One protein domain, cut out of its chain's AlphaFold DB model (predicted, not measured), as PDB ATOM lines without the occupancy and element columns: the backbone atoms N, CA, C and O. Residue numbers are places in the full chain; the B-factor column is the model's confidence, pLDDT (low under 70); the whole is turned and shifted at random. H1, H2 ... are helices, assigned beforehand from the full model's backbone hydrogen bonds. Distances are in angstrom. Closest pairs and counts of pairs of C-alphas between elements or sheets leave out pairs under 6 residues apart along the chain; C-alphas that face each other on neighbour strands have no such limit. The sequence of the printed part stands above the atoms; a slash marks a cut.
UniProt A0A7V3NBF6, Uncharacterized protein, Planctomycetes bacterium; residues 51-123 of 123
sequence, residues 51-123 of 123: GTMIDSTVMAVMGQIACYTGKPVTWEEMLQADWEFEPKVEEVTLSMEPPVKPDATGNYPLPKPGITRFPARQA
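What this domain is: This is residues 51 to 123 of the 123 residues of an uncharacterized protein of Planctomycetes bacterium (UniProt A0A7V3NBF6). There is little regular structure here: one long helix, H1, has the short helix H2 packed on its side, and from H2 a long unnamed stretch, residues 80 to 123, swings out in a wide loop and comes back near the last residues of H1. Residues 88 to 95 and 102 to 107 stick out free. The printed part has 73 residues, all helix by class, with 24 in H1 then H2 and no named strand. It is loose, radius of gyration of the C-alphas 14.5 A, spanning 38 by 29 by 24 A.

How they stand to each other: Start with H1, residues 51 to 69; its residues 58 to 62 alone touch H2, residues 75 to 79. Their closest C-alphas, Met 62 and Met 78, are 7.1 A apart. In both helices every O i to N i+4 pair is within hydrogen-bond range.

Where its parts are: Find C-alpha 51 at (-55.199, 32.875, -43.185); H1 runs 26.8 A to C-alpha 69. After a tight link, H2 ends at C-alpha 79, (-47.132, 43.051, -46.930).

The domain as a whole: The farthest C-alphas, Gly 51 and Ala 104, are 43.7 A apart. The printed part has no cut; pLDDT is under 70 at residues 119 to 123.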
ATOM      1  N   GLY A  51     -54.873  31.605 -42.524       95.12
ATOM      2  CA  GLY A  51     -55.199  32.875 -43.185       95.12
ATOM      3  C   GLY A  51     -55.693  33.933 -42.194       95.12
ATOM      4  O   GLY A  51     -55.136  35.022 -42.119       95.12
ATOM      5  N   THR A  52     -56.663  33.581 -41.346       93.88
ATOM      6  CA  THR A  52     -57.188  34.488 -40.315       93.88
ATOM      7  C   THR A  52     -56.129  34.862 -39.276       93.88
ATOM      8  O   THR A  52     -56.090  36.009 -38.835       93.88
ATOM      9  N   MET A  53     -55.260  33.922 -38.894       94.81
ATOM     10  CA  MET A  53     -54.186  34.180 -37.925       94.81
ATOM     11  C   MET A  53     -53.089  35.089 -38.489       94.81
ATOM     12  O   MET A  53     -52.608  35.988 -37.794       94.81
ATOM     13  N   ILE A  54     -52.703  34.884 -39.751       95.19
ATOM     14  CA  ILE A  54     -51.777  35.770 -40.464       95.19
ATOM     15  C   ILE A  54     -52.392  37.164 -40.522       95.19
ATOM     16  O   ILE A  54     -51.754  38.127 -40.095       95.19
ATOM     17  N   ASP A  55     -53.657  37.262 -40.932       95.94
ATOM     18  CA  ASP A  55     -54.308  38.554 -41.088       95.94
ATOM     19  C   ASP A  55     -54.405  39.322 -39.759       95.94
ATOM     20  O   ASP A  55     -54.121  40.522 -39.694       95.94
ATOM     21  N   SER A  56     -54.752  38.635 -38.661       96.44
ATOM     22  CA  SER A  56     -54.817  39.271 -37.340       96.44
ATOM     23  C   SER A  56     -53.448  39.739 -36.853       96.44
ATOM     24  O   SER A  56     -53.344  40.776 -36.197       96.44
ATOM     25  N   THR A  57     -52.395  38.986 -37.173       95.25
ATOM     26  CA  THR A  57     -51.019  39.333 -36.802       95.25
ATOM     27  C   THR A  57     -50.555  40.571 -37.559       95.25
ATOM     28  O   THR A  57     -50.047  41.508 -36.941       95.25
ATOM     29  N   VAL A  58     -50.809  40.639 -38.869       95.12
ATOM     30  CA  VAL A  58     -50.507  41.831 -39.676       95.12
ATOM     31  C   VAL A  58     -51.267  43.047 -39.140       95.12
ATOM     32  O   VAL A  58     -50.665  44.101 -38.944       95.12
ATOM     33  N   MET A  59     -52.553  42.906 -38.793       96.19
ATOM     34  CA  MET A  59     -53.331  43.977 -38.150       96.19
ATOM     35  C   MET A  59     -52.703  44.478 -36.841       96.19
ATOM     36  O   MET A  59     -52.657  45.688 -36.604       96.19
ATOM     37  N   ALA A  60     -52.201  43.579 -35.992       96.06
ATOM     38  CA  ALA A  60     -51.541  43.961 -34.745       96.06
ATOM     39  C   ALA A  60     -50.253  44.764 -35.004       96.06
ATOM     40  O   ALA A  60     -50.060  45.828 -34.409       96.06
ATOM     41  N   VAL A  61     -49.417  44.302 -35.938       93.81
ATOM     42  CA  VAL A  61     -48.175  44.982 -36.346       93.81
ATOM     43  C   VAL A  61     -48.473  46.355 -36.957       93.81
ATOM     44  O   VAL A  61     -47.831  47.346 -36.606       93.81
ATOM     45  N   MET A  62     -49.506  46.458 -37.798       95.00
ATOM     46  CA  MET A  62     -49.975  47.736 -38.342       95.00
ATOM     47  C   MET A  62     -50.358  48.724 -37.245       95.00
ATOM     48  O   MET A  62     -49.930  49.878 -37.280       95.00
ATOM     49  N   GLY A  63     -51.143  48.278 -36.260       94.25
ATOM     50  CA  GLY A  63     -51.540  49.106 -35.123       94.25
ATOM     51  C   GLY A  63     -50.332  49.591 -34.323       94.25
ATOM     52  O   GLY A  63     -50.233  50.778 -34.008       94.25
ATOM     53  N   GLN A  64     -49.372  48.700 -34.069       93.50
ATOM     54  CA  GLN A  64     -48.120  49.029 -33.394       93.50
ATOM     55  C   GLN A  64     -47.338  50.119 -34.147       93.50
ATOM     56  O   GLN A  64     -46.977  51.141 -33.559       93.50
ATOM     57  N   ILE A  65     -47.127  49.953 -35.455       93.06
ATOM     58  CA  ILE A  65     -46.397  50.918 -36.291       93.06
ATOM     59  C   ILE A  65     -47.145  52.250 -36.375       93.06
ATOM     60  O   ILE A  65     -46.522  53.312 -36.268       93.06
ATOM     61  N   ALA A  66     -48.471  52.225 -36.518       93.69
ATOM     62  CA  ALA A  66     -49.294  53.429 -36.536       93.69
ATOM     63  C   ALA A  66     -49.168  54.211 -35.219       93.69
ATOM     64  O   ALA A  66     -48.939  55.420 -35.242       93.69
ATOM     65  N   CYS A  67     -49.225  53.531 -34.069       93.31
ATOM     66  CA  CYS A  67     -49.040  54.151 -32.757       93.31
ATOM     67  C   CYS A  67     -47.640  54.749 -32.591       93.31
ATOM     68  O   CYS A  67     -47.495  55.883 -32.136       93.31
ATOM     69  N   TYR A  68     -46.603  54.007 -32.972       92.31
ATOM     70  CA  TYR A  68     -45.215  54.437 -32.818       92.31
ATOM     71  C   TYR A  68     -44.859  55.618 -33.719       92.31
ATOM     72  O   TYR A  68     -44.208  56.559 -33.265       92.31
ATOM     73  N   THR A  69     -45.324  55.603 -34.968       91.44
ATOM     74  CA  THR A  69     -44.993  56.631 -35.965       91.44
ATOM     75  C   THR A  69     -45.975  57.800 -35.988       91.44
ATOM     76  O   THR A  69     -45.635  58.862 -36.505       91.44
ATOM     77  N   GLY A  70     -47.189  57.629 -35.454       92.38
ATOM     78  CA  GLY A  70     -48.269  58.616 -35.548       92.38
ATOM     79  C   GLY A  70     -48.773  58.838 -36.978       92.38
ATOM     80  O   GLY A  70     -49.345  59.887 -37.268       92.38
ATOM     81  N   LYS A  71     -48.528  57.889 -37.887       90.88
ATOM     82  CA  LYS A  71     -48.878  57.985 -39.307       90.88
ATOM     83  C   LYS A  71     -49.879  56.895 -39.699       90.88
ATOM     84  O   LYS A  71     -49.838  55.811 -39.117       90.88
ATOM     85  N   PRO A  72     -50.726  57.135 -40.718       92.56
ATOM     86  CA  PRO A  72     -51.507  56.073 -41.347       92.56
ATOM     87  C   PRO A  72     -50.595  54.936 -41.820       92.56
ATOM     88  O   PRO A  72     -49.458  55.192 -42.212       92.56
ATOM     89  N   VAL A  73     -51.075  53.697 -41.778       92.00
ATOM     90  CA  VAL A  73     -50.370  52.503 -42.272       92.00
ATOM     91  C   VAL A  73     -51.348  51.734 -43.148       92.00
ATOM     92  O   VAL A  73     -52.484  51.512 -42.719       92.00
ATOM     93  N   THR A  74     -50.946  51.363 -44.362       94.81
ATOM     94  CA  THR A  74     -51.776  50.552 -45.262       94.81
ATOM     95  C   THR A  74     -51.409  49.074 -45.182       94.81
ATOM     96  O   THR A  74     -50.339  48.697 -44.703       94.81
ATOM     97  N   TRP A  75     -52.333  48.226 -45.628       94.50
ATOM     98  CA  TRP A  75     -52.129  46.781 -45.662       94.50
ATOM     99  C   TRP A  75     -51.012  46.403 -46.637       94.50
ATOM    100  O   TRP A  75     -50.110  45.639 -46.301       94.50
ATOM    101  N   GLU A  76     -51.035  47.005 -47.826       94.62
ATOM    102  CA  GLU A  76     -50.052  46.789 -48.884       94.62
ATOM    103  C   GLU A  76     -48.650  47.207 -48.438       94.62
ATOM    104  O   GLU A  76     -47.702  46.466 -48.678       94.62
ATOM    105  N   GLU A  77     -48.520  48.338 -47.731       91.12
ATOM    106  CA  GLU A  77     -47.240  48.795 -47.173       91.12
ATOM    107  C   GLU A  77     -46.619  47.752 -46.235       91.12
ATOM    108  O   GLU A  77     -45.402  47.594 -46.231       91.12
ATOM    109  N   MET A  78     -47.424  47.045 -45.436       91.12
ATOM    110  CA  MET A  78     -46.902  46.020 -44.527       91.12
ATOM    111  C   MET A  78     -46.572  44.713 -45.229       91.12
ATOM    112  O   MET A  78     -45.564  44.097 -44.907       91.12
ATOM    113  N   LEU A  79     -47.394  44.286 -46.188       91.31
ATOM    114  CA  LEU A  79     -47.132  43.051 -46.930       91.31
ATOM    115  C   LEU A  79     -45.959  43.176 -47.912       91.31
ATOM    116  O   LEU A  79     -45.379  42.162 -48.288       91.31
ATOM    117  N   GLN A  80     -45.622  44.396 -48.338       92.75
ATOM    118  CA  GLN A  80     -44.489  44.692 -49.222       92.75
ATOM    119  C   GLN A  80     -43.264  45.238 -48.478       92.75
ATOM    120  O   GLN A  80     -42.298  45.640 -49.126       92.75
ATOM    121  N   ALA A  81     -43.299  45.286 -47.144       87.94
ATOM    122  CA  ALA A  81     -42.190  45.786 -46.346       87.94
ATOM    123  C   ALA A  81     -40.918  44.956 -46.592       87.94
ATOM    124  O   ALA A  81     -40.930  43.731 -46.497       87.94
ATOM    125  N   ASP A  82     -39.812  45.638 -46.877       89.19
ATOM    126  CA  ASP A  82     -38.478  45.068 -47.095       89.19
ATOM    127  C   ASP A  82     -37.576  45.194 -45.855       89.19
ATOM    128  O   ASP A  82     -36.352  45.084 -45.936       89.19
ATOM    129  N   TRP A  83     -38.189  45.431 -44.697       88.19
ATOM    130  CA  TRP A  83     -37.522  45.593 -43.414       88.19
ATOM    131  C   TRP A  83     -38.195  44.727 -42.353       88.19
ATOM    132  O   TRP A  83     -39.386  44.424 -42.424       88.19
ATOM    133  N   GLU A  84     -37.428  44.394 -41.325       87.69
ATOM    134  CA  GLU A  84     -37.882  43.653 -40.155       87.69
ATOM    135  C   GLU A  84     -37.371  44.321 -38.875       87.69
ATOM    136  O   GLU A  84     -36.510  45.207 -38.908       87.69
ATOM    137  N   PHE A  85     -37.933  43.938 -37.729       85.88
ATOM    138  CA  PHE A  85     -37.390  44.371 -36.447       85.88
ATOM    139  C   PHE A  85     -36.113  43.595 -36.149       85.88
ATOM    140  O   PHE A  85     -36.121  42.370 -36.153       85.88
ATOM    141  N   GLU A  86     -35.045  44.318 -35.832       87.12
ATOM    142  CA  GLU A  86     -33.801  43.707 -35.373       87.12
ATOM    143  C   GLU A  86     -33.974  43.053 -33.988       87.12
ATOM    144  O   GLU A  86     -34.732  43.565 -33.151       87.12
ATOM    145  N   PRO A  87     -33.219  41.987 -33.679       90.62
ATOM    146  CA  PRO A  87     -32.291  41.266 -34.556       90.62
ATOM    147  C   PRO A  87     -33.035  40.414 -35.589       90.62
ATOM    148  O   PRO A  87     -34.112  39.886 -35.300       90.62
ATOM    149  N   LYS A  88     -32.427  40.220 -36.757       89.75
ATOM    150  CA  LYS A  88     -32.939  39.276 -37.755       89.75
ATOM    151  C   LYS A  88     -33.124  37.884 -37.174       89.75
ATOM    152  O   LYS A  88     -32.307  37.425 -36.372       89.75
ATOM    153  N   VAL A  89     -34.177  37.192 -37.599       88.94
ATOM    154  CA  VAL A  89     -34.558  35.885 -37.037       88.94
ATOM    155  C   VAL A  89     -33.417  34.867 -37.147       88.94
ATOM    156  O   VAL A  89     -33.182  34.108 -36.208       88.94
ATOM    157  N   GLU A  90     -32.671  34.877 -38.248       91.75
ATOM    158  CA  GLU A  90     -31.509  34.016 -38.488       91.75
ATOM    159  C   GLU A  90     -30.302  34.307 -37.580       91.75
ATOM    160  O   GLU A  90     -29.438  33.445 -37.418       91.75
ATOM    161  N   GLU A  91     -30.244  35.490 -36.967       91.31
ATOM    162  CA  GLU A  91     -29.173  35.910 -36.054       91.31
ATOM    163  C   GLU A  91     -29.521  35.639 -34.580       91.31
ATOM    164  O   GLU A  91     -28.655  35.720 -33.702       91.31
ATOM    165  N   VAL A  92     -30.777  35.284 -34.283       92.38
ATOM    166  CA  VAL A  92     -31.236  35.010 -32.918       92.38
ATOM    167  C   VAL A  92     -30.620  33.710 -32.402       92.38
ATOM    168  O   VAL A  92     -30.871  32.620 -32.916       92.38
ATOM    169  N   THR A  93     -29.852  33.807 -31.314       94.25
ATOM    170  CA  THR A  93     -29.279  32.646 -30.617       94.25
ATOM    171  C   THR A  93     -29.607  32.681 -29.128       94.25
ATOM    172  O   THR A  93     -29.773  33.743 -28.539       94.25
ATOM    173  N   LEU A  94     -29.665  31.511 -28.484       92.75
ATOM    174  CA  LEU A  94     -29.932  31.407 -27.038       92.75
ATOM    175  C   LEU A  94     -28.889  32.131 -26.171       92.75
ATOM    176  O   LEU A  94     -29.198  32.541 -25.058       92.75
ATOM    177  N   SER A  95     -27.661  32.261 -26.669       95.12
ATOM    178  CA  SER A  95     -26.545  32.920 -25.988       95.12
ATOM    179  C   SER A  95     -26.361  34.382 -26.394       95.12
ATOM    180  O   SER A  95     -25.349  34.977 -26.030       95.12
ATOM    181  N   MET A  96     -27.268  34.952 -27.193       93.44
ATOM    182  CA  MET A  96     -27.118  36.328 -27.650       93.44
ATOM    183  C   MET A  96     -27.303  37.320 -26.504       93.44
ATOM    184  O   MET A  96     -28.135  37.138 -25.612       93.44
ATOM    185  N   GLU A  97     -26.565  38.420 -26.574       91.44
ATOM    186  CA  GLU A  97     -26.842  39.566 -25.723       91.44
ATOM    187  C   GLU A  97     -28.182  40.203 -26.130       91.44
ATOM    188  O   GLU A  97     -28.435  40.366 -27.328       91.44
ATOM    189  N   PRO A  98     -29.037  40.606 -25.172       89.06
ATOM    190  CA  PRO A  98     -30.272  41.306 -25.491       89.06
ATOM    191  C   PRO A  98     -29.996  42.588 -26.298       89.06
ATOM    192  O   PRO A  98     -29.134  43.381 -25.898       89.06
ATOM    193  N   PRO A  99     -30.739  42.835 -27.394       86.62
ATOM    194  CA  PRO A  99     -30.500  43.973 -28.288       86.62
ATOM    195  C   PRO A  99     -30.815  45.314 -27.616       86.62
ATOM    196  O   PRO A  99     -30.229  46.344 -27.944       86.62
ATOM    197  N   VAL A 100     -31.726  45.302 -26.642       88.62
ATOM    198  CA  VAL A 100     -32.106  46.474 -25.860       88.62
ATOM    199  C   VAL A 100     -31.657  46.263 -24.420       88.62
ATOM    200  O   VAL A 100     -32.034  45.281 -23.779       88.62
ATOM    201  N   LYS A 101     -30.857  47.200 -23.910       91.25
ATOM    202  CA  LYS A 101     -30.337  47.204 -22.537       91.25
ATOM    203  C   LYS A 101     -30.966  48.353 -21.743       91.25
ATOM    204  O   LYS A 101     -31.326  49.367 -22.347       91.25
ATOM    205  N   PRO A 102     -31.120  48.204 -20.418       94.31
ATOM    206  CA  PRO A 102     -31.591  49.298 -19.586       94.31
ATOM    207  C   PRO A 102     -30.560  50.431 -19.556       94.31
ATOM    208  O   PRO A 102     -29.355  50.206 -19.699       94.31
ATOM    209  N   ASP A 103     -31.034  51.653 -19.349       91.69
ATOM    210  CA  ASP A 103     -30.184  52.807 -19.084       91.69
ATOM    211  C   ASP A 103     -29.581  52.765 -17.663       91.69
ATOM    212  O   ASP A 103     -29.820  51.845 -16.877       91.69
ATOM    213  N   ALA A 104     -28.803  53.792 -17.305       94.44
ATOM    214  CA  ALA A 104     -28.172  53.897 -15.985       94.44
ATOM    215  C   ALA A 104     -29.171  53.928 -14.808       94.44
ATOM    216  O   ALA A 104     -28.778  53.697 -13.667       94.44
ATOM    217  N   THR A 105     -30.448  54.219 -15.070       94.81
ATOM    218  CA  THR A 105     -31.528  54.227 -14.074       94.81
ATOM    219  C   THR A 105     -32.300  52.906 -14.016       94.81
ATOM    220  O   THR A 105     -33.180  52.755 -13.173       94.81
ATOM    221  N   GLY A 106     -31.967  51.941 -14.879       93.50
ATOM    222  CA  GLY A 106     -32.652  50.653 -14.987       93.50
ATOM    223  C   GLY A 106     -33.851  50.656 -15.942       93.50
ATOM    224  O   GLY A 106     -34.527  49.634 -16.058       93.50
ATOM    225  N   ASN A 107     -34.132  51.766 -16.631       93.38
ATOM    226  CA  ASN A 107     -35.279  51.880 -17.531       93.38
ATOM    227  C   ASN A 107     -34.923  51.433 -18.950       93.38
ATOM    228  O   ASN A 107     -33.846  51.732 -19.461       93.38
ATOM    229  N   TYR A 108     -35.852  50.750 -19.619       92.69
ATOM    230  CA  TYR A 108     -35.694  50.370 -21.020       92.69
ATOM    231  C   TYR A 108     -36.191  51.489 -21.943       92.69
ATOM    232  O   TYR A 108     -37.209  52.123 -21.642       92.69
ATOM    233  N   PRO A 109     -35.522  51.740 -23.082       89.44
ATOM    234  CA  PRO A 109     -36.009  52.694 -24.063       89.44
ATOM    235  C   PRO A 109     -37.355  52.219 -24.614       89.44
ATOM    236  O   PRO A 109     -37.489  51.101 -25.109       89.44
ATOM    237  N   LEU A 110     -38.356  53.093 -24.529       88.31
ATOM    238  CA  LEU A 110     -39.688  52.837 -25.057       88.31
ATOM    239  C   LEU A 110     -39.902  53.611 -26.361       88.31
ATOM    240  O   LEU A 110     -39.491  54.775 -26.460       88.31
ATOM    241  N   PRO A 111     -40.590  53.012 -27.346       88.38
ATOM    242  CA  PRO A 111     -41.028  53.734 -28.525       88.38
ATOM    243  C   PRO A 111     -41.983  54.854 -28.104       88.38
ATOM    244  O   PRO A 111     -42.999  54.634 -27.444       88.38
ATOM    245  N   LYS A 112     -41.633  56.084 -28.479       89.75
ATOM    246  CA  LYS A 112     -42.431  57.280 -28.206       89.75
ATOM    247  C   LYS A 112     -43.472  57.455 -29.316       89.75
ATOM    248  O   LYS A 112     -43.061  57.570 -30.481       89.75
ATOM    249  N   PRO A 113     -44.779  57.493 -28.992       91.31
ATOM    250  CA  PRO A 113     -45.828  57.676 -29.989       91.31
ATOM    251  C   PRO A 113     -45.633  58.955 -30.809       91.31
ATOM    252  O   PRO A 113     -45.355  60.016 -30.250       91.31
ATOM    253  N   GLY A 114     -45.746  58.852 -32.133       88.81
ATOM    254  CA  GLY A 114     -45.576  59.978 -33.063       88.81
ATOM    255  C   GLY A 114     -44.132  60.447 -33.293       88.81
ATOM    256  O   GLY A 114     -43.909  61.328 -34.118       88.81
ATOM    257  N   ILE A 115     -43.150  59.881 -32.584       87.75
ATOM    258  CA  ILE A 115     -41.733  60.276 -32.672       87.75
ATOM    259  C   ILE A 115     -40.881  59.144 -33.250       87.75
ATOM    260  O   ILE A 115     -39.921  59.402 -33.977       87.75
ATOM    261  N   THR A 116     -41.217  57.896 -32.926       88.12
ATOM    262  CA  THR A 116     -40.438  56.721 -33.337       88.12
ATOM    263  C   THR A 116     -40.476  56.567 -34.855       88.12
ATOM    264  O   THR A 116     -41.531  56.695 -35.476       88.12
ATOM    265  N   ARG A 117     -39.319  56.288 -35.463       83.75
ATOM    266  CA  ARG A 117     -39.183  56.081 -36.910       83.75
ATOM    267  C   ARG A 117     -38.654  54.686 -37.188       83.75
ATOM    268  O   ARG A 117     -37.776  54.217 -36.473       83.75
ATOM    269  N   PHE A 118     -39.176  54.076 -38.247       77.25
ATOM    270  CA  PHE A 118     -38.713  52.789 -38.758       77.25
ATOM    271  C   PHE A 118     -38.010  52.969 -40.106       77.25
ATOM    272  O   PHE A 118     -38.315  53.939 -40.812       77.25
ATOM    273  N   PRO A 119     -37.078  52.065 -40.460       62.72
ATOM    274  CA  PRO A 119     -36.187  52.225 -41.610       62.72
ATOM    275  C   PRO A 119     -36.907  52.485 -42.943       62.72
ATOM    276  O   PRO A 119     -36.434  53.303 -43.725       62.72
ATOM    277  N   ALA A 120     -38.094  51.910 -43.167       52.50
ATOM    278  CA  ALA A 120     -38.831  52.053 -44.432       52.50
ATOM    279  C   ALA A 120     -39.635  53.356 -44.599       52.50
ATOM    280  O   ALA A 120     -40.354  53.531 -45.580       52.50
ATOM    281  N   ARG A 121     -39.539  54.303 -43.659       51.06
ATOM    282  CA  ARG A 121     -40.156  55.636 -43.789       51.06
ATOM    283  C   ARG A 121     -39.135  56.753 -43.593       51.06
ATOM    284  O   ARG A 121     -39.350  57.668 -42.792       51.06
ATOM    285  N   GLN A 122     -38.039  56.701 -44.348       34.78
ATOM    286  CA  GLN A 122     -37.353  57.926 -44.760       34.78
ATOM    287  C   GLN A 122     -38.093  58.494 -45.975       34.78
ATOM    288  O   GLN A 122     -37.847  58.108 -47.111       34.78
ATOM    289  N   ALA A 123     -39.060  59.364 -45.688       34.97
ATOM    290  CA  ALA A 123     -39.519  60.388 -46.617       34.97
ATOM    291  C   ALA A 123     -38.935  61.719 -46.147       34.97
ATOM    292  O   ALA A 123     -38.928  61.920 -44.903       34.97
TER     293      ALA A 123